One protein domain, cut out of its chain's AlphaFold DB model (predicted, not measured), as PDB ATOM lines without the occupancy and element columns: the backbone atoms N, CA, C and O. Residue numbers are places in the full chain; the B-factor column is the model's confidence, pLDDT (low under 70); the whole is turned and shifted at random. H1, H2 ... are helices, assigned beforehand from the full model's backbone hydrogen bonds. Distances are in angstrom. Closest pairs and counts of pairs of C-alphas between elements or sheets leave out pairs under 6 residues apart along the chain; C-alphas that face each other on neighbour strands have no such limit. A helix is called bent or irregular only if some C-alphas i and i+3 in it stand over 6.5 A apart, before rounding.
ATOM      1  N   GLY A   2     -28.827 -15.923  35.642       55.53
ATOM      2  CA  GLY A   2     -28.192 -16.585  34.481       55.53
ATOM      3  C   GLY A   2     -28.310 -15.861  33.126       55.53
ATOM      4  O   GLY A   2     -27.336 -15.815  32.383       55.53
ATOM      5  N   GLY A   3     -29.446 -15.217  32.825       64.81
ATOM      6  CA  GLY A   3     -29.631 -14.478  31.563       64.81
ATOM      7  C   GLY A   3     -28.759 -13.220  31.421       64.81
ATOM      8  O   GLY A   3     -28.295 -12.915  30.328       64.81
ATOM      9  N   ILE A   4     -28.465 -12.524  32.527       72.06
ATOM     10  CA  ILE A   4     -27.592 -11.334  32.528       72.06
ATOM     11  C   ILE A   4     -26.131 -11.752  32.315       72.06
ATOM     12  O   ILE A   4     -25.413 -11.108  31.558       72.06
ATOM     13  N   ILE A   5     -25.706 -12.864  32.925       72.25
ATOM     14  CA  ILE A   5     -24.359 -13.420  32.733       72.25
ATOM     15  C   ILE A   5     -24.183 -13.899  31.284       72.25
ATOM     16  O   ILE A   5     -23.199 -13.533  30.647       72.25
ATOM     17  N   ALA A   6     -25.155 -14.627  30.724       73.38
ATOM     18  CA  ALA A   6     -25.124 -15.058  29.325       73.38
ATOM     19  C   ALA A   6     -25.085 -13.871  28.341       73.38
ATOM     20  O   ALA A   6     -24.311 -13.888  27.387       73.38
ATOM     21  N   PHE A   7     -25.850 -12.805  28.607       79.06
ATOM     22  CA  PHE A   7     -25.813 -11.571  27.816       79.06
ATOM     23  C   PHE A   7     -24.449 -10.864  27.882       79.06
ATOM     24  O   PHE A   7     -23.937 -10.414  26.858       79.06
ATOM     25  N   LEU A   8     -23.829 -10.784  29.065       76.62
ATOM     26  CA  LEU A   8     -22.494 -10.196  29.223       76.62
ATOM     27  C   LEU A   8     -21.418 -11.013  28.496       76.62
ATOM     28  O   LEU A   8     -20.559 -10.424  27.841       76.62
ATOM     29  N   VAL A   9     -21.499 -12.347  28.550       80.44
ATOM     30  CA  VAL A   9     -20.596 -13.252  27.818       80.44
ATOM     31  C   VAL A   9     -20.779 -13.106  26.305       80.44
ATOM     32  O   VAL A   9     -19.790 -12.945  25.593       80.44
ATOM     33  N   ALA A  10     -22.018 -13.074  25.808       78.88
ATOM     34  CA  ALA A  10     -22.301 -12.859  24.387       78.88
ATOM     35  C   ALA A  10     -21.799 -11.486  23.907       78.88
ATOM     36  O   ALA A  10     -21.175 -11.377  22.854       78.88
ATOM     37  N   ARG A  11     -21.994 -10.430  24.709       79.94
ATOM     38  CA  ARG A  11     -21.476  -9.086  24.414       79.94
ATOM     39  C   ARG A  11     -19.947  -9.055  24.362       79.94
ATOM     40  O   ARG A  11     -19.391  -8.360  23.514       79.94
ATOM     41  N   ASP A  12     -19.269  -9.773  25.255       84.44
ATOM     42  CA  ASP A  12     -17.805  -9.893  25.247       84.44
ATOM     43  C   ASP A  12     -17.301 -10.665  24.015       84.44
ATOM     44  O   ASP A  12     -16.355 -10.231  23.358       84.44
ATOM     45  N   GLN A  13     -17.977 -11.755  23.637       79.62
ATOM     46  CA  GLN A  13     -17.665 -12.522  22.426       79.62
ATOM     47  C   GLN A  13     -17.848 -11.694  21.149       79.62
ATOM     48  O   GLN A  13     -16.946 -11.667  20.313       79.62
ATOM     49  N   ILE A  14     -18.950 -10.944  21.029       86.62
ATOM     50  CA  ILE A  14     -19.189 -10.039  19.892       86.62
ATOM     51  C   ILE A  14     -18.082  -8.984  19.802       86.62
ATOM     52  O   ILE A  14     -17.532  -8.753  18.727       86.62
ATOM     53  N   LYS A  15     -17.698  -8.370  20.929       82.75
ATOM     54  CA  LYS A  15     -16.596  -7.395  20.959       82.75
ATOM     55  C   LYS A  15     -15.260  -8.016  20.550       82.75
ATOM     56  O   LYS A  15     -14.487  -7.380  19.837       82.75
ATOM     57  N   LYS A  16     -14.970  -9.242  20.991       82.81
ATOM     58  CA  LYS A  16     -13.762  -9.977  20.586       82.81
ATOM     59  C   LYS A  16     -13.744 -10.236  19.083       82.81
ATOM     60  O   LYS A  16     -12.732  -9.951  18.453       82.81
ATOM     61  N   GLN A  17     -14.862 -10.684  18.517       83.88
ATOM     62  CA  GLN A  17     -14.988 -10.936  17.083       83.88
ATOM     63  C   GLN A  17     -14.854  -9.648  16.260       83.88
ATOM     64  O   GLN A  17     -14.099  -9.611  15.296       83.88
ATOM     65  N   GLN A  18     -15.492  -8.553  16.685       84.50
ATOM     66  CA  GLN A  18     -15.332  -7.239  16.050       84.50
ATOM     67  C   GLN A  18     -13.873  -6.762  16.070       84.50
ATOM     68  O   GLN A  18     -13.368  -6.272  15.063       84.50
ATOM     69  N   ASN A  19     -13.177  -6.940  17.197       82.00
ATOM     70  CA  ASN A  19     -11.764  -6.583  17.317       82.00
ATOM     71  C   ASN A  19     -10.852  -7.465  16.457       82.00
ATOM     72  O   ASN A  19      -9.826  -6.982  15.983       82.00
ATOM     73  N   GLN A  20     -11.190  -8.743  16.278       82.81
ATOM     74  CA  GLN A  20     -10.442  -9.651  15.413       82.81
ATOM     75  C   GLN A  20     -10.620  -9.273  13.939       82.81
ATOM     76  O   GLN A  20      -9.621  -9.023  13.272       82.81
ATOM     77  N   ASN A  21     -11.863  -9.090  13.486       84.81
ATOM     78  CA  ASN A  21     -12.160  -8.640  12.124       84.81
ATOM     79  C   ASN A  21     -11.460  -7.309  11.815       84.81
ATOM     80  O   ASN A  21     -10.853  -7.151  10.761       84.81
ATOM     81  N   LEU A  22     -11.483  -6.358  12.758       84.75
ATOM     82  CA  LEU A  22     -10.771  -5.091  12.606       84.75
ATOM     83  C   LEU A  22      -9.263  -5.306  12.399       84.75
ATOM     84  O   LEU A  22      -8.665  -4.643  11.560       84.75
ATOM     85  N   ARG A  23      -8.632  -6.217  13.147       81.81
ATOM     86  CA  ARG A  23      -7.192  -6.496  13.007       81.81
ATOM     87  C   ARG A  23      -6.856  -7.128  11.668       81.81
ATOM     88  O   ARG A  23      -5.880  -6.705  11.061       81.81
ATOM     89  N   GLU A  24      -7.649  -8.095  11.223       83.38
ATOM     90  CA  GLU A  24      -7.481  -8.741   9.919       83.38
ATOM     91  C   GLU A  24      -7.578  -7.701   8.793       83.38
ATOM     92  O   GLU A  24      -6.675  -7.607   7.962       83.38
ATOM     93  N   THR A  25      -8.584  -6.819   8.836       86.12
ATOM     94  CA  THR A  25      -8.718  -5.714   7.875       86.12
ATOM     95  C   THR A  25      -7.509  -4.779   7.893       86.12
ATOM     96  O   THR A  25      -6.953  -4.470   6.842       86.12
ATOM     97  N   LEU A  26      -7.058  -4.346   9.074       87.31
ATOM     98  CA  LEU A  26      -5.913  -3.437   9.188       87.31
ATOM     99  C   LEU A  26      -4.591  -4.102   8.759       87.31
ATOM    100  O   LEU A  26      -3.713  -3.426   8.224       87.31
ATOM    101  N   ALA A  27      -4.444  -5.414   8.968       84.06
ATOM    102  CA  ALA A  27      -3.286  -6.183   8.517       84.06
ATOM    103  C   ALA A  27      -3.235  -6.311   6.986       84.06
ATOM    104  O   ALA A  27      -2.142  -6.289   6.425       84.06
ATOM    105  N   MET A  28      -4.390  -6.381   6.312       86.50
ATOM    106  CA  MET A  28      -4.483  -6.334   4.845       86.50
ATOM    107  C   MET A  28      -4.258  -4.922   4.283       86.50
ATOM    108  O   MET A  28      -3.623  -4.767   3.242       86.50
ATOM    109  N   GLU A  29      -4.736  -3.885   4.975       88.88
ATOM    110  CA  GLU A  29      -4.577  -2.480   4.570       88.88
ATOM    111  C   GLU A  29      -3.107  -2.017   4.625       88.88
ATOM    112  O   GLU A  29      -2.635  -1.293   3.745       88.88
ATOM    113  N   LEU A  30      -2.349  -2.448   5.638       88.06
ATOM    114  CA  LEU A  30      -0.970  -2.011   5.875       88.06
ATOM    115  C   LEU A  30       0.008  -2.228   4.692       88.06
ATOM    116  O   LEU A  30       0.714  -1.275   4.333       88.06
ATOM    117  N   PRO A  31       0.099  -3.419   4.064       87.38
ATOM    118  CA  PRO A  31       0.973  -3.629   2.910       87.38
ATOM    119  C   PRO A  31       0.544  -2.803   1.690       87.38
ATOM    120  O   PRO A  31       1.409  -2.338   0.949       87.38
ATOM    121  N   VAL A  32      -0.760  -2.554   1.508       89.62
ATOM    122  CA  VAL A  32      -1.273  -1.691   0.428       89.62
ATOM    123  C   VAL A  32      -0.802  -0.253   0.626       89.62
ATOM    124  O   VAL A  32      -0.204   0.326  -0.280       89.62
ATOM    125  N   LEU A  33      -0.985   0.302   1.828       90.44
ATOM    126  CA  LEU A  33      -0.511   1.648   2.159       90.44
ATOM    127  C   LEU A  33       1.007   1.776   2.008       90.44
ATOM    128  O   LEU A  33       1.486   2.784   1.501       90.44
ATOM    129  N   THR A  34       1.761   0.748   2.397       88.62
ATOM    130  CA  THR A  34       3.225   0.728   2.251       88.62
ATOM    131  C   THR A  34       3.640   0.728   0.776       88.62
ATOM    132  O   THR A  34       4.547   1.459   0.384       88.62
ATOM    133  N   GLY A  35       2.962  -0.060  -0.066       87.94
ATOM    134  CA  GLY A  35       3.200  -0.069  -1.510       87.94
ATOM    135  C   GLY A  35       2.905   1.283  -2.162       87.94
ATOM    136  O   GLY A  35       3.718   1.776  -2.940       87.94
ATOM    137  N   LEU A  36       1.779   1.905  -1.806       90.25
ATOM    138  CA  LEU A  36       1.388   3.219  -2.321       90.25
ATOM    139  C   LEU A  36       2.317   4.339  -1.845       90.25
ATOM    140  O   LEU A  36       2.671   5.209  -2.632       90.25
ATOM    141  N   GLU A  37       2.773   4.300  -0.592       91.44
ATOM    142  CA  GLU A  37       3.759   5.250  -0.064       91.44
ATOM    143  C   GLU A  37       5.054   5.239  -0.889       91.44
ATOM    144  O   GLU A  37       5.599   6.300  -1.213       91.44
ATOM    145  N   LEU A  38       5.534   4.047  -1.266       89.62
ATOM    146  CA  LEU A  38       6.721   3.886  -2.109       89.62
ATOM    147  C   LEU A  38       6.511   4.472  -3.511       89.62
ATOM    148  O   LEU A  38       7.376   5.203  -3.995       89.62
ATOM    149  N   GLU A  39       5.369   4.194  -4.149       88.69
ATOM    150  CA  GLU A  39       5.044   4.751  -5.471       88.69
ATOM    151  C   GLU A  39       4.910   6.278  -5.417       88.69
ATOM    152  O   GLU A  39       5.559   6.975  -6.195       88.69
ATOM    153  N   CYS A  40       4.165   6.824  -4.449       90.56
ATOM    154  CA  CYS A  40       4.043   8.272  -4.257       90.56
ATOM    155  C   CYS A  40       5.402   8.936  -3.988       90.56
ATOM    156  O   CYS A  40       5.673  10.019  -4.505       90.56
ATOM    157  N   SER A  41       6.290   8.287  -3.230       90.56
ATOM    158  CA  SER A  41       7.649   8.792  -2.990       90.56
ATOM    159  C   SER A  41       8.489   8.822  -4.271       90.56
ATOM    160  O   SER A  41       9.225   9.785  -4.509       90.56
ATOM    161  N   LYS A  42       8.372   7.790  -5.118       89.00
ATOM    162  CA  LYS A  42       9.042   7.722  -6.426       89.00
ATOM    163  C   LYS A  42       8.543   8.831  -7.354       89.00
ATOM    164  O   LYS A  42       9.366   9.583  -7.876       89.00
ATOM    165  N   VAL A  43       7.223   8.975  -7.485       87.88
ATOM    166  CA  VAL A  43       6.571  10.046  -8.259       87.88
ATOM    167  C   VAL A  43       7.070  11.406  -7.803       87.88
ATOM    168  O   VAL A  43       7.563  12.190  -8.605       87.88
ATOM    169  N   LEU A  44       7.006  11.680  -6.500       90.50
ATOM    170  CA  LEU A  44       7.409  12.966  -5.945       90.50
ATOM    171  C   LEU A  44       8.870  13.303  -6.282       90.50
ATOM    172  O   LEU A  44       9.180  14.441  -6.630       90.50
ATOM    173  N   LYS A  45       9.772  12.316  -6.202       89.06
ATOM    174  CA  LYS A  45      11.182  12.490  -6.570       89.06
ATOM    175  C   LYS A  45      11.345  12.819  -8.055       89.06
ATOM    176  O   LYS A  45      12.139  13.695  -8.403       89.06
ATOM    177  N   GLN A  46      10.610  12.126  -8.920       85.31
ATOM    178  CA  GLN A  46      10.627  12.383 -10.357       85.31
ATOM    179  C   GLN A  46      10.076  13.775 -10.676       85.31
ATOM    180  O   GLN A  46      10.765  14.543 -11.336       85.31
ATOM    181  N   LEU A  47       8.912  14.150 -10.135       85.88
ATOM    182  CA  LEU A  47       8.305  15.470 -10.344       85.88
ATOM    183  C   LEU A  47       9.239  16.611  -9.912       85.88
ATOM    184  O   LEU A  47       9.428  17.557 -10.669       85.88
ATOM    185  N   LYS A  48       9.906  16.490  -8.756       86.94
ATOM    186  CA  LYS A  48      10.914  17.472  -8.304       86.94
ATOM    187  C   LYS A  48      12.125  17.557  -9.236       86.94
ATOM    188  O   LYS A  48      12.703  18.626  -9.419       86.94
ATOM    189  N   THR A  49      12.515  16.434  -9.836       83.38
ATOM    190  CA  THR A  49      13.599  16.396 -10.828       83.38
ATOM    191  C   THR A  49      13.172  17.108 -12.113       83.38
ATOM    192  O   THR A  49      13.950  17.882 -12.665       83.38
ATOM    193  N   VAL A  50      11.926  16.906 -12.561       79.62
ATOM    194  CA  VAL A  50      11.343  17.644 -13.694       79.62
ATOM    195  C   VAL A  50      11.314  19.145 -13.410       79.62
ATOM    196  O   VAL A  50      11.737  19.923 -14.260       79.62
ATOM    197  N   GLU A  51      10.870  19.542 -12.217       81.00
ATOM    198  CA  GLU A  51      10.801  20.944 -11.787       81.00
ATOM    199  C   GLU A  51      12.186  21.600 -11.822       81.00
ATOM    200  O   GLU A  51      12.373  22.613 -12.493       81.00
ATOM    201  N   THR A  52      13.183  20.949 -11.214       77.56
ATOM    202  CA  THR A  52      14.575  21.428 -11.189       77.56
ATOM    203  C   THR A  52      15.142  21.576 -12.603       77.56
ATOM    204  O   THR A  52      15.727  22.600 -12.949       77.56
ATOM    205  N   ASN A  53      14.944  20.562 -13.453       73.12
ATOM    206  CA  ASN A  53      15.411  20.596 -14.835       73.12
ATOM    207  C   ASN A  53      14.739  21.733 -15.615       73.12
ATOM    208  O   ASN A  53      15.408  22.474 -16.329       73.12
ATOM    209  N   TYR A  54      13.428  21.909 -15.460       70.00
ATOM    210  CA  TYR A  54      12.693  22.976 -16.131       70.00
ATOM    211  C   TYR A  54      13.183  24.372 -15.727       70.00
ATOM    212  O   TYR A  54      13.401  25.213 -16.601       70.00
ATOM    213  N   GLU A  55      13.421  24.616 -14.437       63.78
ATOM    214  CA  GLU A  55      13.989  25.885 -13.967       63.78
ATOM    215  C   GLU A  55      15.355  26.175 -14.603       63.78
ATOM    216  O   GLU A  55      15.618  27.307 -15.016       63.78
ATOM    217  N   MET A  56      16.192  25.146 -14.774       60.22
ATOM    218  CA  MET A  56      17.484  25.262 -15.460       60.22
ATOM    219  C   MET A  56      17.345  25.515 -16.972       60.22
ATOM    220  O   MET A  56      18.192  26.190 -17.564       60.22
ATOM    221  N   PHE A  57      16.293  24.995 -17.609       59.06
ATOM    222  CA  PHE A  57      16.072  25.091 -19.057       59.06
ATOM    223  C   PHE A  57      15.237  26.294 -19.500       59.06
ATOM    224  O   PHE A  57      15.270  26.643 -20.676       59.06
ATOM    225  N   LYS A  58      14.575  27.012 -18.588       56.78
ATOM    226  CA  LYS A  58      13.795  28.228 -18.890       56.78
ATOM    227  C   LYS A  58      14.597  29.332 -19.620       56.78
ATOM    228  O   LYS A  58      14.002  30.274 -20.133       56.78
ATOM    229  N   GLY A  59      15.930  29.215 -19.694       49.03
ATOM    230  CA  GLY A  59      16.831  30.135 -20.402       49.03
ATOM    231  C   GLY A  59      17.521  29.608 -21.674       49.03
ATOM    232  O   GLY A  59      18.267  30.367 -22.287       49.03
ATOM    233  N   LYS A  60      17.333  28.347 -22.088       49.19
ATOM    234  CA  LYS A  60      17.937  27.783 -23.316       49.19
ATOM    235  C   LYS A  60      16.896  26.909 -24.012       49.19
ATOM    236  O   LYS A  60      16.210  26.172 -23.323       49.19
ATOM    237  N   GLU A  61      16.782  26.971 -25.340       48.28
ATOM    238  CA  GLU A  61      15.893  26.124 -26.167       48.28
ATOM    239  C   GLU A  61      16.262  24.626 -26.057       48.28
ATOM    240  O   GLU A  61      16.759  24.004 -26.993       48.28
ATOM    241  N   ALA A  62      16.103  24.045 -24.874       47.88
ATOM    242  CA  ALA A  62      16.522  22.699 -24.573       47.88
ATOM    243  C   ALA A  62      15.409  21.729 -24.948       47.88
ATOM    244  O   ALA A  62      14.241  21.889 -24.594       47.88
ATOM    245  N   THR A  63      15.814  20.711 -25.690       52.06
ATOM    246  CA  THR A  63      15.026  19.543 -26.039       52.06
ATOM    247  C   THR A  63      14.328  18.971 -24.806       52.06
ATOM    248  O   THR A  63      14.962  18.644 -23.805       52.06
ATOM    249  N   TYR A  64      13.006  18.830 -24.903       53.09
ATOM    250  CA  TYR A  64      12.115  18.293 -23.873       53.09
ATOM    251  C   TYR A  64      12.308  16.779 -23.694       53.09
ATOM    252  O   TYR A  64      11.405  15.993 -23.977       53.09
ATOM    253  N   ILE A  65      13.497  16.345 -23.278       55.19
ATOM    254  CA  ILE A  65      13.748  14.948 -22.923       55.19
ATOM    255  C   ILE A  65      13.557  14.833 -21.418       55.19
ATOM    256  O   ILE A  65      14.491  14.986 -20.635       55.19
ATOM    257  N   VAL A  66      12.309  14.613 -21.024       61.38
ATOM    258  CA  VAL A  66      11.950  14.280 -19.650       61.38
ATOM    259  C   VAL A  66      10.995  13.102 -19.708       61.38
ATOM    260  O   VAL A  66       9.866  13.252 -20.163       61.38
ATOM    261  N   SER A  67      11.462  11.940 -19.261       62.31
ATOM    262  CA  SER A  67      10.633  10.753 -19.071       62.31
ATOM    263  C   SER A  67      10.338  10.572 -17.587       62.31
ATOM    264  O   SER A  67      11.248  10.616 -16.754       62.31
ATOM    265  N   LEU A  68       9.072  10.349 -17.253       67.88
ATOM    266  CA  LEU A  68       8.683   9.827 -15.946       67.88
ATOM    267  C   LEU A  68       8.782   8.299 -16.028       67.88
ATOM    268  O   LEU A  68       8.221   7.714 -16.952       67.88
ATOM    269  N   ASP A  69       9.501   7.634 -15.115       68.06
ATOM    270  CA  ASP A  69       9.516   6.163 -15.147       68.06
ATOM    271  C   ASP A  69       8.109   5.629 -14.870       68.06
ATOM    272  O   ASP A  69       7.399   6.161 -14.013       68.06
ATOM    273  N   ALA A  70       7.774   4.500 -15.491       67.69
ATOM    274  CA  ALA A  70       6.510   3.817 -15.268       67.69
ATOM    275  C   ALA A  70       6.247   3.532 -13.773       67.69
ATOM    276  O   ALA A  70       7.145   3.137 -13.007       67.69
ATOM    277  N   LEU A  71       4.991   3.735 -13.375       73.88
ATOM    278  CA  LEU A  71       4.463   3.361 -12.065       73.88
ATOM    279  C   LEU A  71       4.073   1.891 -12.046       73.88
ATOM    280  O   LEU A  71       3.673   1.321 -13.062       73.88
ATOM    281  N   ILE A  72       4.164   1.270 -10.871       76.38
ATOM    282  CA  ILE A  72       3.721  -0.114 -10.700       76.38
ATOM    283  C   ILE A  72       2.214  -0.100 -10.446       76.38
ATOM    284  O   ILE A  72       1.758  -0.104  -9.302       76.38
ATOM    285  N   TRP A  73       1.432  -0.070 -11.527       79.56
ATOM    286  CA  TRP A  73      -0.029   0.063 -11.483       79.56
ATOM    287  C   TRP A  73      -0.734  -1.023 -10.663       79.56
ATOM    288  O   TRP A  73      -1.722  -0.725  -9.994       79.56
ATOM    289  N   SER A  74      -0.177  -2.236 -10.597       78.25
ATOM    290  CA  SER A  74      -0.713  -3.328  -9.770       78.25
ATOM    291  C   SER A  74      -0.766  -2.995  -8.272       78.25
ATOM    292  O   SER A  74      -1.599  -3.527  -7.539       78.25
ATOM    293  N   ARG A  75       0.068  -2.059  -7.789       78.81
ATOM    294  CA  ARG A  75       0.020  -1.566  -6.397       78.81
ATOM    295  C   ARG A  75      -1.183  -0.656  -6.135       78.81
ATOM    296  O   ARG A  75      -1.610  -0.536  -4.990       78.81
ATOM    297  N   TRP A  76      -1.750  -0.062  -7.183       83.69
ATOM    298  CA  TRP A  76      -2.903   0.837  -7.123       83.69
ATOM    299  C   TRP A  76      -4.240   0.098  -7.276       83.69
ATOM    300  O   TRP A  76      -5.279   0.608  -6.873       83.69
ATOM    301  N   GLU A  77      -4.246  -1.129  -7.799       84.56
ATOM    302  CA  GLU A  77      -5.465  -1.949  -7.942       84.56
ATOM    303  C   GLU A  77      -6.095  -2.315  -6.589       84.56
ATOM    304  O   GLU A  77      -7.307  -2.507  -6.466       84.56
ATOM    305  N   LYS A  78      -5.271  -2.347  -5.540       86.94
ATOM    306  CA  LYS A  78      -5.654  -2.728  -4.179       86.94
ATOM    307  C   LYS A  78      -6.122  -1.555  -3.305       86.94
ATOM    308  O   LYS A  78      -6.338  -1.757  -2.116       86.94
ATOM    309  N   ILE A  79      -6.333  -0.354  -3.862       87.56
ATOM    310  CA  ILE A  79      -6.804   0.831  -3.105       87.56
ATOM    311  C   ILE A  79      -8.104   0.552  -2.337       87.56
ATOM    312  O   ILE A  79      -8.274   1.047  -1.226       87.56
ATOM    313  N   HIS A  80      -8.982  -0.300  -2.872       87.50
ATOM    314  CA  HIS A  80     -10.249  -0.675  -2.236       87.50
ATOM    315  C   HIS A  80     -10.093  -1.379  -0.871       87.50
ATOM    316  O   HIS A  80     -11.051  -1.426  -0.103       87.50
ATOM    317  N   TYR A  81      -8.901  -1.889  -0.533       87.81
ATOM    318  CA  TYR A  81      -8.603  -2.450   0.791       87.81
ATOM    319  C   TYR A  81      -8.309  -1.385   1.865       87.81
ATOM    320  O   TYR A  81      -8.190  -1.726   3.041       87.81
ATOM    321  N   ILE A  82      -8.179  -0.105   1.501       89.25
ATOM    322  CA  ILE A  82      -7.893   0.981   2.450       89.25
ATOM    323  C   ILE A  82      -9.162   1.355   3.207       89.25
ATOM    324  O   ILE A  82     -10.076   1.915   2.623       89.25
ATOM    325  N   ASN A  83      -9.250   1.121   4.512       87.06
ATOM    326  CA  ASN A  83     -10.461   1.438   5.272       87.06
ATOM    327  C   ASN A  83     -10.534   2.931   5.677       87.06
ATOM    328  O   ASN A  83     -10.612   3.275   6.863       87.06
ATOM    329  N   ASP A  84     -10.435   3.812   4.682       88.75
ATOM    330  CA  ASP A  84     -10.548   5.271   4.760       88.75
ATOM    331  C   ASP A  84     -11.100   5.801   3.417       88.75
ATOM    332  O   ASP A  84     -10.336   5.952   2.461       88.75
ATOM    333  N   PRO A  85     -12.422   6.047   3.309       89.44
ATOM    334  CA  PRO A  85     -13.060   6.438   2.049       89.44
ATOM    335  C   PRO A  85     -12.522   7.745   1.460       89.44
ATOM    336  O   PRO A  85     -12.425   7.874   0.243       89.44
ATOM    337  N   VAL A  86     -12.142   8.699   2.316       91.25
ATOM    338  CA  VAL A  86     -11.607   9.994   1.874       91.25
ATOM    339  C   VAL A  86     -10.231   9.793   1.250       91.25
ATOM    340  O   VAL A  86      -9.964  10.284   0.157       91.25
ATOM    341  N   LEU A  87      -9.365   9.021   1.915       91.44
ATOM    342  CA  LEU A  87      -8.046   8.701   1.377       91.44
ATOM    343  C   LEU A  87      -8.140   7.858   0.095       91.44
ATOM    344  O   LEU A  87      -7.361   8.079  -0.830       91.44
ATOM    345  N   GLN A  88      -9.087   6.917   0.020       91.56
ATOM    346  CA  GLN A  88      -9.339   6.143  -1.200       91.56
ATOM    347  C   GLN A  88      -9.681   7.050  -2.385       91.56
ATOM    348  O   GLN A  88      -9.072   6.919  -3.447       91.56
ATOM    349  N   GLU A  89     -10.624   7.975  -2.209       91.62
ATOM    350  CA  GLU A  89     -11.033   8.907  -3.262       91.62
ATOM    351  C   GLU A  89      -9.866   9.809  -3.696       91.62
ATOM    352  O   GLU A  89      -9.591   9.939  -4.892       91.62
ATOM    353  N   GLU A  90      -9.113  10.364  -2.736       91.31
ATOM    354  CA  GLU A  90      -7.920  11.169  -3.027       91.31
ATOM    355  C   GLU A  90      -6.887  10.384  -3.857       91.31
ATOM    356  O   GLU A  90      -6.302  10.936  -4.796       91.31
ATOM    357  N   LEU A  91      -6.680   9.101  -3.544       91.38
ATOM    358  CA  LEU A  91      -5.753   8.217  -4.254       91.38
ATOM    359  C   LEU A  91      -6.216   7.881  -5.671       91.38
ATOM    360  O   LEU A  91      -5.390   7.888  -6.584       91.38
ATOM    361  N   ILE A  92      -7.508   7.612  -5.871       91.19
ATOM    362  CA  ILE A  92      -8.079   7.319  -7.194       91.19
ATOM    363  C   ILE A  92      -7.911   8.531  -8.112       91.19
ATOM    364  O   ILE A  92      -7.305   8.425  -9.177       91.19
ATOM    365  N   LEU A  93      -8.336   9.712  -7.654       90.31
ATOM    366  CA  LEU A  93      -8.210  10.949  -8.428       90.31
ATOM    367  C   LEU A  93      -6.747  11.315  -8.706       90.31
ATOM    368  O   LEU A  93      -6.427  11.958  -9.706       90.31
ATOM    369  N   HIS A  94      -5.840  10.967  -7.795       90.06
ATOM    370  CA  HIS A  94      -4.417  11.185  -8.008       90.06
ATOM    371  C   HIS A  94      -3.830  10.212  -9.029       90.06
ATOM    372  O   HIS A  94      -3.074  10.655  -9.890       90.06
ATOM    373  N   ARG A  95      -4.218   8.933  -8.987       88.81
ATOM    374  CA  ARG A  95      -3.817   7.915  -9.965       88.81
ATOM    375  C   ARG A  95      -4.162   8.346 -11.391       88.81
ATOM    376  O   ARG A  95      -3.279   8.364 -12.239       88.81
ATOM    377  N   GLU A  96      -5.406   8.757 -11.628       86.62
ATOM    378  CA  GLU A  96      -5.883   9.205 -12.948       86.62
ATOM    379  C   GLU A  96      -5.170  10.470 -13.444       86.62
ATOM    380  O   GLU A  96      -4.980  10.683 -14.643       86.62
ATOM    381  N   ALA A  97      -4.788  11.361 -12.526       84.56
ATOM    382  CA  ALA A  97      -3.976  12.520 -12.874       84.56
ATOM    383  C   ALA A  97      -2.553  12.095 -13.269       84.56
ATOM    384  O   ALA A  97      -2.036  12.559 -14.279       84.56
ATOM    385  N   LEU A  98      -1.929  11.188 -12.511       85.19
ATOM    386  CA  LEU A  98      -0.578  10.704 -12.798       85.19
ATOM    387  C   LEU A  98      -0.490   9.935 -14.115       85.19
ATOM    388  O   LEU A  98       0.475  10.124 -14.846       85.19
ATOM    389  N   GLU A  99      -1.484   9.106 -14.422       84.56
ATOM    390  CA  GLU A  99      -1.554   8.343 -15.672       84.56
ATOM    391  C   GLU A  99      -1.513   9.274 -16.890       84.56
ATOM    392  O   GLU A  99      -0.606   9.168 -17.715       84.56
ATOM    393  N   ARG A 100      -2.385  10.291 -16.912       79.25
ATOM    394  CA  ARG A 100      -2.394  11.321 -17.964       79.25
ATOM    395  C   ARG A 100      -1.074  12.085 -18.059       79.25
ATOM    396  O   ARG A 100      -0.590  12.360 -19.154       79.25
ATOM    397  N   ASN A 101      -0.471  12.421 -16.920       77.94
ATOM    398  CA  ASN A 101       0.803  13.137 -16.907       77.94
ATOM    399  C   ASN A 101       1.915  12.286 -17.530       77.94
ATOM    400  O   ASN A 101       2.688  12.789 -18.344       77.94
ATOM    401  N   ILE A 102       1.999  11.005 -17.158       78.44
ATOM    402  CA  ILE A 102       3.000  10.076 -17.690       78.44
ATOM    403  C   ILE A 102       2.850   9.958 -19.204       78.44
ATOM    404  O   ILE A 102       3.844  10.134 -19.900       78.44
ATOM    405  N   GLU A 103       1.631   9.765 -19.714       79.44
ATOM    406  CA  GLU A 103       1.369   9.692 -21.157       79.44
ATOM    407  C   GLU A 103       1.899  10.923 -21.903       79.44
ATOM    408  O   GLU A 103       2.604  10.804 -22.904       79.44
ATOM    409  N   VAL A 104       1.626  12.125 -21.391       77.12
ATOM    410  CA  VAL A 104       2.029  13.372 -22.054       77.12
ATOM    411  C   VAL A 104       3.542  13.585 -22.002       77.12
ATOM    412  O   VAL A 104       4.138  14.082 -22.968       77.12
ATOM    413  N   PHE A 105       4.203  13.208 -20.905       74.12
ATOM    414  CA  PHE A 105       5.662  13.291 -20.809       74.12
ATOM    415  C   PHE A 105       6.367  12.232 -21.665       74.12
ATOM    416  O   PHE A 105       7.381  12.567 -22.280       74.12
ATOM    417  N   ASP A 106       5.797  11.033 -21.799       76.50
ATOM    418  CA  ASP A 106       6.369   9.926 -22.575       76.50
ATOM    419  C   ASP A 106       6.369  10.187 -24.094       76.50
ATOM    420  O   ASP A 106       7.213   9.670 -24.830       76.50
ATOM    421  N   ILE A 107       5.496  11.081 -24.584       76.69
ATOM    422  CA  ILE A 107       5.530  11.521 -25.985       76.69
ATOM    423  C   ILE A 107       6.851  12.252 -26.273       76.69
ATOM    424  O   ILE A 107       7.046  13.426 -25.930       76.69
ATOM    425  N   ASN A 108       7.752  11.566 -26.977       75.75
ATOM    426  CA  ASN A 108       8.971  12.149 -27.517       75.75
ATOM    427  C   ASN A 108       8.645  12.973 -28.772       75.75
ATOM    428  O   ASN A 108       8.328  12.430 -29.828       75.75
ATOM    429  N   ILE A 109       8.762  14.297 -28.669       78.88
ATOM    430  CA  ILE A 109       8.439  15.221 -29.769       78.88
ATOM    431  C   ILE A 109       9.577  15.388 -30.785       78.88
ATOM    432  O   ILE A 109       9.348  15.916 -31.873       78.88
ATOM    433  N   ASN A 110      10.802  14.952 -30.470       80.88
ATOM    434  CA  ASN A 110      11.961  15.165 -31.344       80.88
ATOM    435  C   ASN A 110      11.826  14.449 -32.705       80.88
ATOM    436  O   ASN A 110      12.080  15.096 -33.723       80.88
ATOM    437  N   PRO A 111      11.377  13.176 -32.779       84.06
ATOM    438  CA  PRO A 111      11.095  12.521 -34.055       84.06
ATOM    439  C   PRO A 111      10.062  13.280 -34.891       84.06
ATOM    440  O   PRO A 111      10.269  13.459 -36.088       84.06
ATOM    441  N   LEU A 112       8.994  13.785 -34.261       83.81
ATOM    442  CA  LEU A 112       7.934  14.533 -34.940       83.81
ATOM    443  C   LEU A 112       8.465  15.857 -35.519       83.81
ATOM    444  O   LEU A 112       8.157  16.219 -36.652       83.81
ATOM    445  N   ILE A 113       9.321  16.562 -34.770       85.75
ATOM    446  CA  ILE A 113       9.992  17.786 -35.232       85.75
ATOM    447  C   ILE A 113      10.873  17.497 -36.453       85.75
ATOM    448  O   ILE A 113      10.839  18.251 -37.430       85.75
ATOM    449  N   GLU A 114      11.668  16.428 -36.414       87.06
ATOM    450  CA  GLU A 114      12.547  16.067 -37.529       87.06
ATOM    451  C   GLU A 114      11.758  15.605 -38.762       87.06
ATOM    452  O   GLU A 114      12.070  16.037 -39.875       87.06
ATOM    453  N   GLN A 115      10.686  14.827 -38.583       89.12
ATOM    454  CA  GLN A 115       9.767  14.446 -39.663       89.12
ATOM    455  C   GLN A 115       9.138  15.679 -40.328       89.12
ATOM    456  O   GLN A 115       9.226  15.837 -41.548       89.12
ATOM    457  N   LEU A 116       8.618  16.623 -39.539       91.50
ATOM    458  CA  LEU A 116       8.072  17.885 -40.047       91.50
ATOM    459  C   LEU A 116       9.116  18.710 -40.809       91.50
ATOM    460  O   LEU A 116       8.815  19.283 -41.860       91.50
ATOM    461  N   LYS A 117      10.360  18.777 -40.319       90.50
ATOM    462  CA  LYS A 117      11.456  19.453 -41.035       90.50
ATOM    463  C   LYS A 117      11.733  18.792 -42.384       90.50
ATOM    464  O   LYS A 117      11.963  19.508 -43.360       90.50
ATOM    465  N   GLN A 118      11.717  17.463 -42.456       92.00
ATOM    466  CA  GLN A 118      11.909  16.725 -43.707       92.00
ATOM    467  C   GLN A 118      10.765  16.986 -44.693       92.00
ATOM    468  O   GLN A 118      11.041  17.382 -45.827       92.00
ATOM    469  N   LYS A 119       9.503  16.890 -44.252       91.75
ATOM    470  CA  LYS A 119       8.328  17.179 -45.091       91.75
ATOM    471  C   LYS A 119       8.327  18.616 -45.611       91.75
ATOM    472  O   LYS A 119       8.164  18.841 -46.804       91.75
ATOM    473  N   ARG A 120       8.645  19.600 -44.762       91.56
ATOM    474  CA  ARG A 120       8.799  21.010 -45.180       91.56
ATOM    475  C   ARG A 120       9.914  21.204 -46.206       91.56
ATOM    476  O   ARG A 120       9.777  22.011 -47.120       91.56
ATOM    477  N   ARG A 121      11.037  20.490 -46.069       92.69
ATOM    478  CA  ARG A 121      12.120  20.515 -47.069       92.69
ATOM    479  C   ARG A 121      11.686  19.885 -48.390       92.69
ATOM    480  O   ARG A 121      12.129  20.361 -49.428       92.69
ATOM    481  N   GLN A 122      10.858  18.844 -48.351       91.06
ATOM    482  CA  GLN A 122      10.291  18.211 -49.539       91.06
ATOM    483  C   GLN A 122       9.301  19.147 -50.245       91.06
ATOM    484  O   GLN A 122       9.470  19.384 -51.436       91.06
ATOM    485  N   ALA A 123       8.371  19.766 -49.513       89.69
ATOM    486  CA  ALA A 123       7.411  20.725 -50.068       89.69
ATOM    487  C   ALA A 123       8.108  21.913 -50.754       89.69
ATOM    488  O   ALA A 123       7.752  22.280 -51.865       89.69
ATOM    489  N   ARG A 124       9.191  22.444 -50.162       90.38
ATOM    490  CA  ARG A 124      10.010  23.516 -50.773       90.38
ATOM    491  C   ARG A 124      10.704  23.125 -52.083       90.38
ATOM    492  O   ARG A 124      11.173  24.011 -52.790       90.38
ATOM    493  N   LYS A 125      10.866  21.828 -52.353       91.00
ATOM    494  CA  LYS A 125      11.500  21.301 -53.573       91.00
ATOM    495  C   LYS A 125      10.481  20.880 -54.633       91.00
ATOM    496  O   LYS A 125      10.892  20.635 -55.761       91.00
ATOM    497  N   MET A 126       9.206  20.760 -54.267       88.56
ATOM    498  CA  MET A 126       8.121  20.438 -55.187       88.56
ATOM    499  C   MET A 126       7.561  21.716 -55.802       88.56
ATOM    500  O   MET A 126       7.533  22.775 -55.172       88.56
ATOM    501  N   ASN A 127       7.111  21.609 -57.041       85.62
ATOM    502  CA  ASN A 127       6.329  22.645 -57.681       85.62
ATOM    503  C   ASN A 127       4.878  22.560 -57.172       85.62
ATOM    504  O   ASN A 127       4.371  21.455 -56.996       85.62
ATOM    505  N   PRO A 128       4.159  23.681 -56.995       86.06
ATOM    506  CA  PRO A 128       2.758  23.646 -56.557       86.06
ATOM    507  C   PRO A 128       1.812  22.886 -57.501       86.06
ATOM    508  O   PRO A 128       0.717  22.512 -57.108       86.06
ATOM    509  N   LEU A 129       2.227  22.676 -58.754       86.69
ATOM    510  CA  LEU A 129       1.490  21.903 -59.757       86.69
ATOM    511  C   LEU A 129       1.848  20.407 -59.748       86.69
ATOM    512  O   LEU A 129       1.263  19.640 -60.512       86.69
ATOM    513  N   ASP A 130       2.818  19.989 -58.930       87.31
ATOM    514  CA  ASP A 130       3.225  18.591 -58.836       87.31
ATOM    515  C   ASP A 130       2.131  17.768 -58.146       87.31
ATOM    516  O   ASP A 130       1.591  18.142 -57.099       87.31
ATOM    517  N   ASN A 131       1.837  16.593 -58.705       81.81
ATOM    518  CA  ASN A 131       0.899  15.654 -58.096       81.81
ATOM    519  C   ASN A 131       1.345  15.304 -56.667       81.81
ATOM    520  O   ASN A 131       2.456  14.821 -56.450       81.81
ATOM    521  N   GLY A 132       0.454  15.520 -55.697       86.44
ATOM    522  CA  GLY A 132       0.705  15.241 -54.281       86.44
ATOM    523  C   GLY A 132       1.207  16.433 -53.459       86.44
ATOM    524  O   GLY A 132       1.344  16.281 -52.246       86.44
ATOM    525  N   PHE A 133       1.424  17.612 -54.061       89.38
ATOM    526  CA  PHE A 133       1.784  18.829 -53.319       89.38
ATOM    527  C   PHE A 133       0.723  19.202 -52.270       89.38
ATOM    528  O   PHE A 133       1.042  19.331 -51.088       89.38
ATOM    529  N   ASP A 134      -0.551  19.266 -52.670       89.25
ATOM    530  CA  ASP A 134      -1.661  19.597 -51.762       89.25
ATOM    531  C   ASP A 134      -1.797  18.587 -50.613       89.25
ATOM    532  O   ASP A 134      -2.097  18.951 -49.475       89.25
ATOM    533  N   GLN A 135      -1.542  17.305 -50.893       91.75
ATOM    534  CA  GLN A 135      -1.588  16.252 -49.883       91.75
ATOM    535  C   GLN A 135      -0.442  16.402 -48.872       91.75
ATOM    536  O   GLN A 135      -0.673  16.284 -47.668       91.75
ATOM    537  N   LEU A 136       0.764  16.732 -49.343       91.19
ATOM    538  CA  LEU A 136       1.922  16.990 -48.491       91.19
ATOM    539  C   LEU A 136       1.727  18.237 -47.611       91.19
ATOM    540  O   LEU A 136       2.030  18.187 -46.421       91.19
ATOM    541  N   GLU A 137       1.194  19.333 -48.155       91.19
ATOM    542  CA  GLU A 137       0.862  20.543 -47.380       91.19
ATOM    543  C   GLU A 137      -0.194  20.257 -46.304       91.19
ATOM    544  O   GLU A 137      -0.061  20.676 -45.149       91.19
ATOM    545  N   LEU A 138      -1.215  19.465 -46.638       92.50
ATOM    546  CA  LEU A 138      -2.252  19.068 -45.690       92.50
ATOM    547  C   LEU A 138      -1.696  18.177 -44.568       92.50
ATOM    548  O   LEU A 138      -2.073  18.343 -43.406       92.50
ATOM    549  N   GLU A 139      -0.771  17.265 -44.881       92.25
ATOM    550  CA  GLU A 139      -0.039  16.481 -43.881       92.25
ATOM    551  C   GLU A 139       0.841  17.356 -42.982       92.25
ATOM    552  O   GLU A 139       0.781  17.216 -41.760       92.25
ATOM    553  N   ILE A 140       1.607  18.292 -43.556       92.81
ATOM    554  CA  ILE A 140       2.435  19.242 -42.796       92.81
ATOM    555  C   ILE A 140       1.564  20.058 -41.843       92.81
ATOM    556  O   ILE A 140       1.932  20.238 -40.683       92.81
ATOM    557  N   SER A 141       0.413  20.544 -42.311       92.44
ATOM    558  CA  SER A 141      -0.524  21.310 -41.489       92.44
ATOM    559  C   SER A 141      -1.059  20.478 -40.320       92.44
ATOM    560  O   SER A 141      -0.983  20.912 -39.169       92.44
ATOM    561  N   LYS A 142      -1.516  19.245 -40.580       93.00
ATOM    562  CA  LYS A 142      -2.007  18.325 -39.540       93.00
ATOM    563  C   LYS A 142      -0.942  17.999 -38.496       93.00
ATOM    564  O   LYS A 142      -1.203  18.126 -37.302       93.00
ATOM    565  N   GLU A 143       0.249  17.605 -38.934       91.31
ATOM    566  CA  GLU A 143       1.351  17.266 -38.029       91.31
ATOM    567  C   GLU A 143       1.834  18.481 -37.239       91.31
ATOM    568  O   GLU A 143       2.163  18.356 -36.061       91.31
ATOM    569  N   ASN A 144       1.837  19.673 -37.844       91.56
ATOM    570  CA  ASN A 144       2.196  20.900 -37.143       91.56
ATOM    571  C   ASN A 144       1.159  21.261 -36.072       91.56
ATOM    572  O   ASN A 144       1.542  21.606 -34.960       91.56
ATOM    573  N   ASN A 145      -0.136  21.128 -36.372       90.88
ATOM    574  CA  ASN A 145      -1.197  21.341 -35.386       90.88
ATOM    575  C   ASN A 145      -1.085  20.348 -34.221       90.88
ATOM    576  O   ASN A 145      -1.229  20.737 -33.065       90.88
ATOM    577  N   TYR A 146      -0.774  19.083 -34.513       89.00
ATOM    578  CA  TYR A 146      -0.543  18.063 -33.490       89.00
ATOM    579  C   TYR A 146       0.695  18.364 -32.630       89.00
ATOM    580  O   TYR A 146       0.631  18.275 -31.404       89.00
ATOM    581  N   LEU A 147       1.808  18.786 -33.245       86.56
ATOM    582  CA  LEU A 147       3.015  19.197 -32.523       86.56
ATOM    583  C   LEU A 147       2.734  20.364 -31.570       86.56
ATOM    584  O   LEU A 147       3.183  20.344 -30.425       86.56
ATOM    585  N   GLU A 148       2.023  21.388 -32.044       85.81
ATOM    586  CA  GLU A 148       1.668  22.549 -31.228       85.81
ATOM    587  C   GLU A 148       0.724  22.168 -30.080       85.81
ATOM    588  O   GLU A 148       0.921  22.643 -28.965       85.81
ATOM    589  N   ALA A 149      -0.223  21.248 -30.300       87.19
ATOM    590  CA  ALA A 149      -1.061  20.707 -29.229       87.19
ATOM    591  C   ALA A 149      -0.220  20.036 -28.127       87.19
ATOM    592  O   ALA A 149      -0.299  20.447 -26.972       87.19
ATOM    593  N   ILE A 150       0.680  19.106 -28.481       83.00
ATOM    594  CA  ILE A 150       1.544  18.422 -27.498       83.00
ATOM    595  C   ILE A 150       2.451  19.410 -26.755       83.00
ATOM    596  O   ILE A 150       2.675  19.272 -25.552       83.00
ATOM    597  N   LYS A 151       3.018  20.401 -27.455       82.12
ATOM    598  CA  LYS A 151       3.845  21.431 -26.812       82.12
ATOM    599  C   LYS A 151       3.039  22.229 -25.796       82.12
ATOM    600  O   LYS A 151       3.529  22.451 -24.690       82.12
ATOM    601  N   ASN A 152       1.829  22.648 -26.163       84.00
ATOM    602  CA  ASN A 152       0.942  23.386 -25.272       84.00
ATOM    603  C   ASN A 152       0.569  22.550 -24.048       84.00
ATOM    604  O   ASN A 152       0.669  23.064 -22.935       84.00
ATOM    605  N   ASP A 153       0.254  21.267 -24.234       83.38
ATOM    606  CA  ASP A 153      -0.031  20.345 -23.134       83.38
ATOM    607  C   ASP A 153       1.182  20.214 -22.206       83.38
ATOM    608  O   ASP A 153       1.074  20.475 -21.009       83.38
ATOM    609  N   LYS A 154       2.376  19.920 -22.741       79.50
ATOM    610  CA  LYS A 154       3.614  19.839 -21.941       79.50
ATOM    611  C   LYS A 154       3.890  21.140 -21.175       79.50
ATOM    612  O   LYS A 154       4.267  21.091 -20.007       79.50
ATOM    613  N   VAL A 155       3.695  22.308 -21.794       80.06
ATOM    614  CA  VAL A 155       3.854  23.615 -21.126       80.06
ATOM    615  C   VAL A 155       2.814  23.810 -20.025       80.06
ATOM    616  O   VAL A 155       3.155  24.305 -18.951       80.06
ATOM    617  N   GLN A 156       1.560  23.435 -20.270       82.06
ATOM    618  CA  GLN A 156       0.500  23.514 -19.274       82.06
ATOM    619  C   GLN A 156       0.817  22.620 -18.070       82.06
ATOM    620  O   GLN A 156       0.771  23.094 -16.937       82.06
ATOM    621  N   TYR A 157       1.273  21.389 -18.301       78.94
ATOM    622  CA  TYR A 157       1.717  20.497 -17.229       78.94
ATOM    623  C   TYR A 157       2.881  21.058 -16.426       78.94
ATOM    624  O   TYR A 157       2.897  20.939 -15.205       78.94
ATOM    625  N   LEU A 158       3.840  21.714 -17.078       78.19
ATOM    626  CA  LEU A 158       4.943  22.369 -16.375       78.19
ATOM    627  C   LEU A 158       4.460  23.521 -15.478       78.19
ATOM    628  O   LEU A 158       5.054  23.754 -14.429       78.19
ATOM    629  N   LYS A 159       3.374  24.218 -15.840       81.38
ATOM    630  CA  LYS A 159       2.748  25.232 -14.969       81.38
ATOM    631  C   LYS A 159       2.010  24.606 -13.785       81.38
ATOM    632  O   LYS A 159       2.001  25.187 -12.705       81.38
ATOM    633  N   GLU A 160       1.393  23.448 -13.987       83.94
ATOM    634  CA  GLU A 160       0.639  22.715 -12.960       83.94
ATOM    635  C   GLU A 160       1.529  21.831 -12.070       83.94
ATOM    636  O   GLU A 160       1.076  21.305 -11.050       83.94
ATOM    637  N   LEU A 161       2.805  21.681 -12.427       83.50
ATOM    638  CA  LEU A 161       3.763  20.821 -11.741       83.50
ATOM    639  C   LEU A 161       3.889  21.114 -10.232       83.50
ATOM    640  O   LEU A 161       3.827  20.149  -9.465       83.50
ATOM    641  N   PRO A 162       3.969  22.378  -9.761       86.00
ATOM    642  CA  PRO A 162       4.046  22.663  -8.326       86.00
ATOM    643  C   PRO A 162       2.809  22.177  -7.562       86.00
ATOM    644  O   PRO A 162       2.922  21.602  -6.480       86.00
ATOM    645  N   PHE A 163       1.621  22.326  -8.157       88.44
ATOM    646  CA  PHE A 163       0.373  21.831  -7.576       88.44
ATOM    647  C   PHE A 163       0.344  20.297  -7.534       88.44
ATOM    648  O   PHE A 163      -0.089  19.697  -6.547       88.44
ATOM    649  N   CYS A 164       0.859  19.639  -8.576       86.25
ATOM    650  CA  CYS A 164       1.007  18.184  -8.593       86.25
ATOM    651  C   CYS A 164       1.960  17.696  -7.490       86.25
ATOM    652  O   CYS A 164       1.658  16.710  -6.812       86.25
ATOM    653  N   ILE A 165       3.080  18.391  -7.275       89.50
ATOM    654  CA  ILE A 165       4.041  18.105  -6.200       89.50
ATOM    655  C   ILE A 165       3.372  18.256  -4.832       89.50
ATOM    656  O   ILE A 165       3.454  17.342  -4.009       89.50
ATOM    657  N   GLU A 166       2.666  19.364  -4.600       91.81
ATOM    658  CA  GLU A 166       1.949  19.624  -3.349       91.81
ATOM    659  C   GLU A 166       0.894  18.545  -3.066       91.81
ATOM    660  O   GLU A 166       0.858  17.973  -1.972       91.81
ATOM    661  N   LYS A 167       0.081  18.192  -4.070       91.25
ATOM    662  CA  LYS A 167      -0.940  17.145  -3.945       91.25
ATOM    663  C   LYS A 167      -0.321  15.782  -3.629       91.25
ATOM    664  O   LYS A 167      -0.797  15.091  -2.728       91.25
ATOM    665  N   THR A 168       0.762  15.418  -4.319       91.00
ATOM    666  CA  THR A 168       1.493  14.164  -4.067       91.00
ATOM    667  C   THR A 168       2.049  14.136  -2.641       91.00
ATOM    668  O   THR A 168       1.932  13.130  -1.943       91.00
ATOM    669  N   GLN A 169       2.602  15.258  -2.165       94.00
ATOM    670  CA  GLN A 169       3.117  15.396  -0.802       94.00
ATOM    671  C   GLN A 169       2.005  15.267   0.249       94.00
ATOM    672  O   GLN A 169       2.197  14.596   1.264       94.00
ATOM    673  N   LYS A 170       0.837  15.875   0.008       93.94
ATOM    674  CA  LYS A 170      -0.335  15.761   0.888       93.94
ATOM    675  C   LYS A 170      -0.790  14.306   1.016       93.94
ATOM    676  O   LYS A 170      -0.965  13.819   2.131       93.94
ATOM    677  N   ILE A 171      -0.925  13.604  -0.109       92.38
ATOM    678  CA  ILE A 171      -1.318  12.188  -0.137       92.38
ATOM    679  C   ILE A 171      -0.294  11.332   0.602       92.38
ATOM    680  O   ILE A 171      -0.668  10.529   1.455       92.38
ATOM    681  N   LEU A 172       0.998  11.548   0.349       93.31
ATOM    682  CA  LEU A 172       2.072  10.837   1.037       93.31
ATOM    683  C   LEU A 172       1.997  11.023   2.563       93.31
ATOM    684  O   LEU A 172       2.112  10.055   3.317       93.31
ATOM    685  N   ASN A 173       1.738  12.250   3.023       93.88
ATOM    686  CA  ASN A 173       1.555  12.542   4.443       93.88
ATOM    687  C   ASN A 173       0.322  11.816   5.014       93.88
ATOM    688  O   ASN A 173       0.414  11.214   6.084       93.88
ATOM    689  N   ASN A 174      -0.808  11.820   4.298       93.25
ATOM    690  CA  ASN A 174      -2.032  11.132   4.719       93.25
ATOM    691  C   ASN A 174      -1.826   9.612   4.832       93.25
ATOM    692  O   ASN A 174      -2.204   9.016   5.846       93.25
ATOM    693  N   ILE A 175      -1.157   8.997   3.848       92.56
ATOM    694  CA  ILE A 175      -0.768   7.580   3.881       92.56
ATOM    695  C   ILE A 175       0.101   7.301   5.112       92.56
ATOM    696  O   ILE A 175      -0.184   6.374   5.869       92.56
ATOM    697  N   SER A 176       1.129   8.118   5.356       91.69
ATOM    698  CA  SER A 176       2.054   7.930   6.479       91.69
ATOM    699  C   SER A 176       1.360   8.047   7.844       91.69
ATOM    700  O   SER A 176       1.564   7.207   8.730       91.69
ATOM    701  N   ILE A 177       0.454   9.021   8.004       92.88
ATOM    702  CA  ILE A 177      -0.374   9.178   9.210       92.88
ATOM    703  C   ILE A 177      -1.251   7.940   9.420       92.88
ATOM    704  O   ILE A 177      -1.303   7.397  10.528       92.88
ATOM    705  N   ARG A 178      -1.939   7.474   8.370       92.25
ATOM    706  CA  ARG A 178      -2.808   6.290   8.434       92.25
ATOM    707  C   ARG A 178      -2.012   5.034   8.784       92.25
ATOM    708  O   ARG A 178      -2.383   4.317   9.712       92.25
ATOM    709  N   LYS A 179      -0.877   4.821   8.119       91.81
ATOM    710  CA  LYS A 179       0.053   3.710   8.356       91.81
ATOM    711  C   LYS A 179       0.540   3.679   9.805       91.81
ATOM    712  O   LYS A 179       0.525   2.624  10.436       91.81
ATOM    713  N   THR A 180       0.914   4.833  10.357       89.62
ATOM    714  CA  THR A 180       1.370   4.955  11.751       89.62
ATOM    715  C   THR A 180       0.264   4.571  12.733       89.62
ATOM    716  O   THR A 180       0.491   3.758  13.626       89.62
ATOM    717  N   LYS A 181      -0.969   5.055  12.516       90.06
ATOM    718  CA  LYS A 181      -2.132   4.672  13.335       90.06
ATOM    719  C   LYS A 181      -2.392   3.164  13.292       90.06
ATOM    720  O   LYS A 181      -2.641   2.559  14.331       90.06
ATOM    721  N   ILE A 182      -2.315   2.555  12.108       89.12
ATOM    722  CA  ILE A 182      -2.476   1.105  11.939       89.12
ATOM    723  C   ILE A 182      -1.380   0.349  12.691       89.12
ATOM    724  O   ILE A 182      -1.689  -0.566  13.455       89.12
ATOM    725  N   HIS A 183      -0.119   0.758  12.536       84.94
ATOM    726  CA  HIS A 183       1.000   0.189  13.285       84.94
ATOM    727  C   HIS A 183       0.775   0.260  14.797       84.94
ATOM    728  O   HIS A 183       0.967  -0.744  15.480       84.94
ATOM    729  N   ASP A 184       0.327   1.400  15.323       85.62
ATOM    730  CA  ASP A 184       0.071   1.573  16.755       85.62
ATOM    731  C   ASP A 184      -1.064   0.675  17.264       85.62
ATOM    732  O   ASP A 184      -0.979   0.130  18.368       85.62
ATOM    733  N   ILE A 185      -2.122   0.495  16.467       83.50
ATOM    734  CA  ILE A 185      -3.244  -0.397  16.793       83.50
ATOM    735  C   ILE A 185      -2.782  -1.856  16.792       83.50
ATOM    736  O   ILE A 185      -3.055  -2.600  17.739       83.50
ATOM    737  N   LEU A 186      -2.056  -2.268  15.753       80.81
ATOM    738  CA  LEU A 186      -1.609  -3.647  15.590       80.81
ATOM    739  C   LEU A 186      -0.499  -4.012  16.592       80.81
ATOM    740  O   LEU A 186      -0.530  -5.107  17.149       80.81
ATOM    741  N   LYS A 187       0.418  -3.096  16.926       76.69
ATOM    742  CA  LYS A 187       1.483  -3.308  17.928       76.69
ATOM    743  C   LYS A 187       0.941  -3.500  19.345       76.69
ATOM    744  O   LYS A 187       1.512  -4.256  20.126       76.69
ATOM    745  N   LYS A 188      -0.179  -2.854  19.686       67.94
ATOM    746  CA  LYS A 188      -0.882  -3.043  20.972       67.94
ATOM    747  C   LYS A 188      -1.600  -4.393  21.073       67.94
ATOM    748  O   LYS A 188      -2.160  -4.715  22.119       67.94
ATOM    749  N   SER A 189      -1.603  -5.188  20.003       58.72
ATOM    750  CA  SER A 189      -2.198  -6.516  19.983       58.72
ATOM    751  C   SER A 189      -1.142  -7.619  20.056       58.72
ATOM    752  O   SER A 189      -0.134  -7.574  19.361       58.72
TER     753      SER A 189
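What this domain is: This is residues 2 to 189 of the 207 residues of an uncharacterized protein of Salibacterium halotolerans (UniProt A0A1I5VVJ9). The model is a long, thin rod of helices: residues 2 to 18 of the long helix H1 stick out at one end, a hairpin of H4 and H5a makes the other end, and between them H5b runs back side by side with H1. H3 spans the bend of H5 and packs on both of its arms, while the short H2 packs on H1 and H3. The printed part has 188 residues with five named helices, H1 to H5 in order along the chain, and no named strand; the class is all helix. It is extended, with a radius of gyration of the C-alphas of 26.9 A and spans of 106 by 37 by 20 A.

How they stand to each other: H1, residues 2 to 57, has a kink of 25 degrees near residue 30; it is neither bent nor irregular, but only just: C-alphas 28 and 31 are 6.4 A apart. With residues 25 to 32 alone it touches H2, residues 77 to 81, the closest C-alphas being those of Glu 29 and Tyr 81, 5.5 A apart. H2 is irregular, with C-alphas 77 and 80 at 7.6 A. H3, residues 85 to 106, touches H2, closest at the C-alphas of Ile 79 and Gln 88, 6.2 A. H4, residues 110 to 123, is apart from H3. H5, residues 133 to 187, was assigned as one helix by its hydrogen bonds but is bent: C-alphas 159 and 162 are 7.2 A apart, and its arms H5a and H5b stand at a steep tilt of 51 degrees. H4 and H5a form a helical hairpin at a shallow tilt of 27 degrees, opposite ways, with the C-alphas of Leu 116 and Ile 140 closest at 6.4 A. H3 touches H5a at Val 104 and Lys 154, whose C-alphas are closest at 6.7 A, and H5b at Leu 91 and Ile 171, closest at 7.2 A. H1 touches H5b at a shallow tilt of 30 degrees, opposite ways; the C-alphas of Glu 37 and Leu 172 are closest at 5.9 A. Every O i to N i+4 pair is within hydrogen-bond range in H3, H4, H5a and H5b, against 50 of 52 in H1 and 0 of 1 in H2, where 1 of 2 O i to N i+3 pairs is.

Where its parts are: H1 begins at C-alpha 2 (-28.192, -16.585, 34.481) and measures 81.0 A. H2 measures 9.3 A, H3 31.6 A and H4 20.1 A. H5a, residues 133 to 159, measures 38.9 A; H5b, residues 162 to 187, measures 37.0 A and ends at C-alpha 187 (1.483, -3.308, 17.928).

The domain as a whole: The C-alphas of Gly 2 and Leu 129 are farthest apart, 106.0 A. The printed part has no cut; the link from H1 to H2 is long, 19 residues. The pLDDT is under 70 at residues 2 to 3, 55 to 70 and 188 to 189.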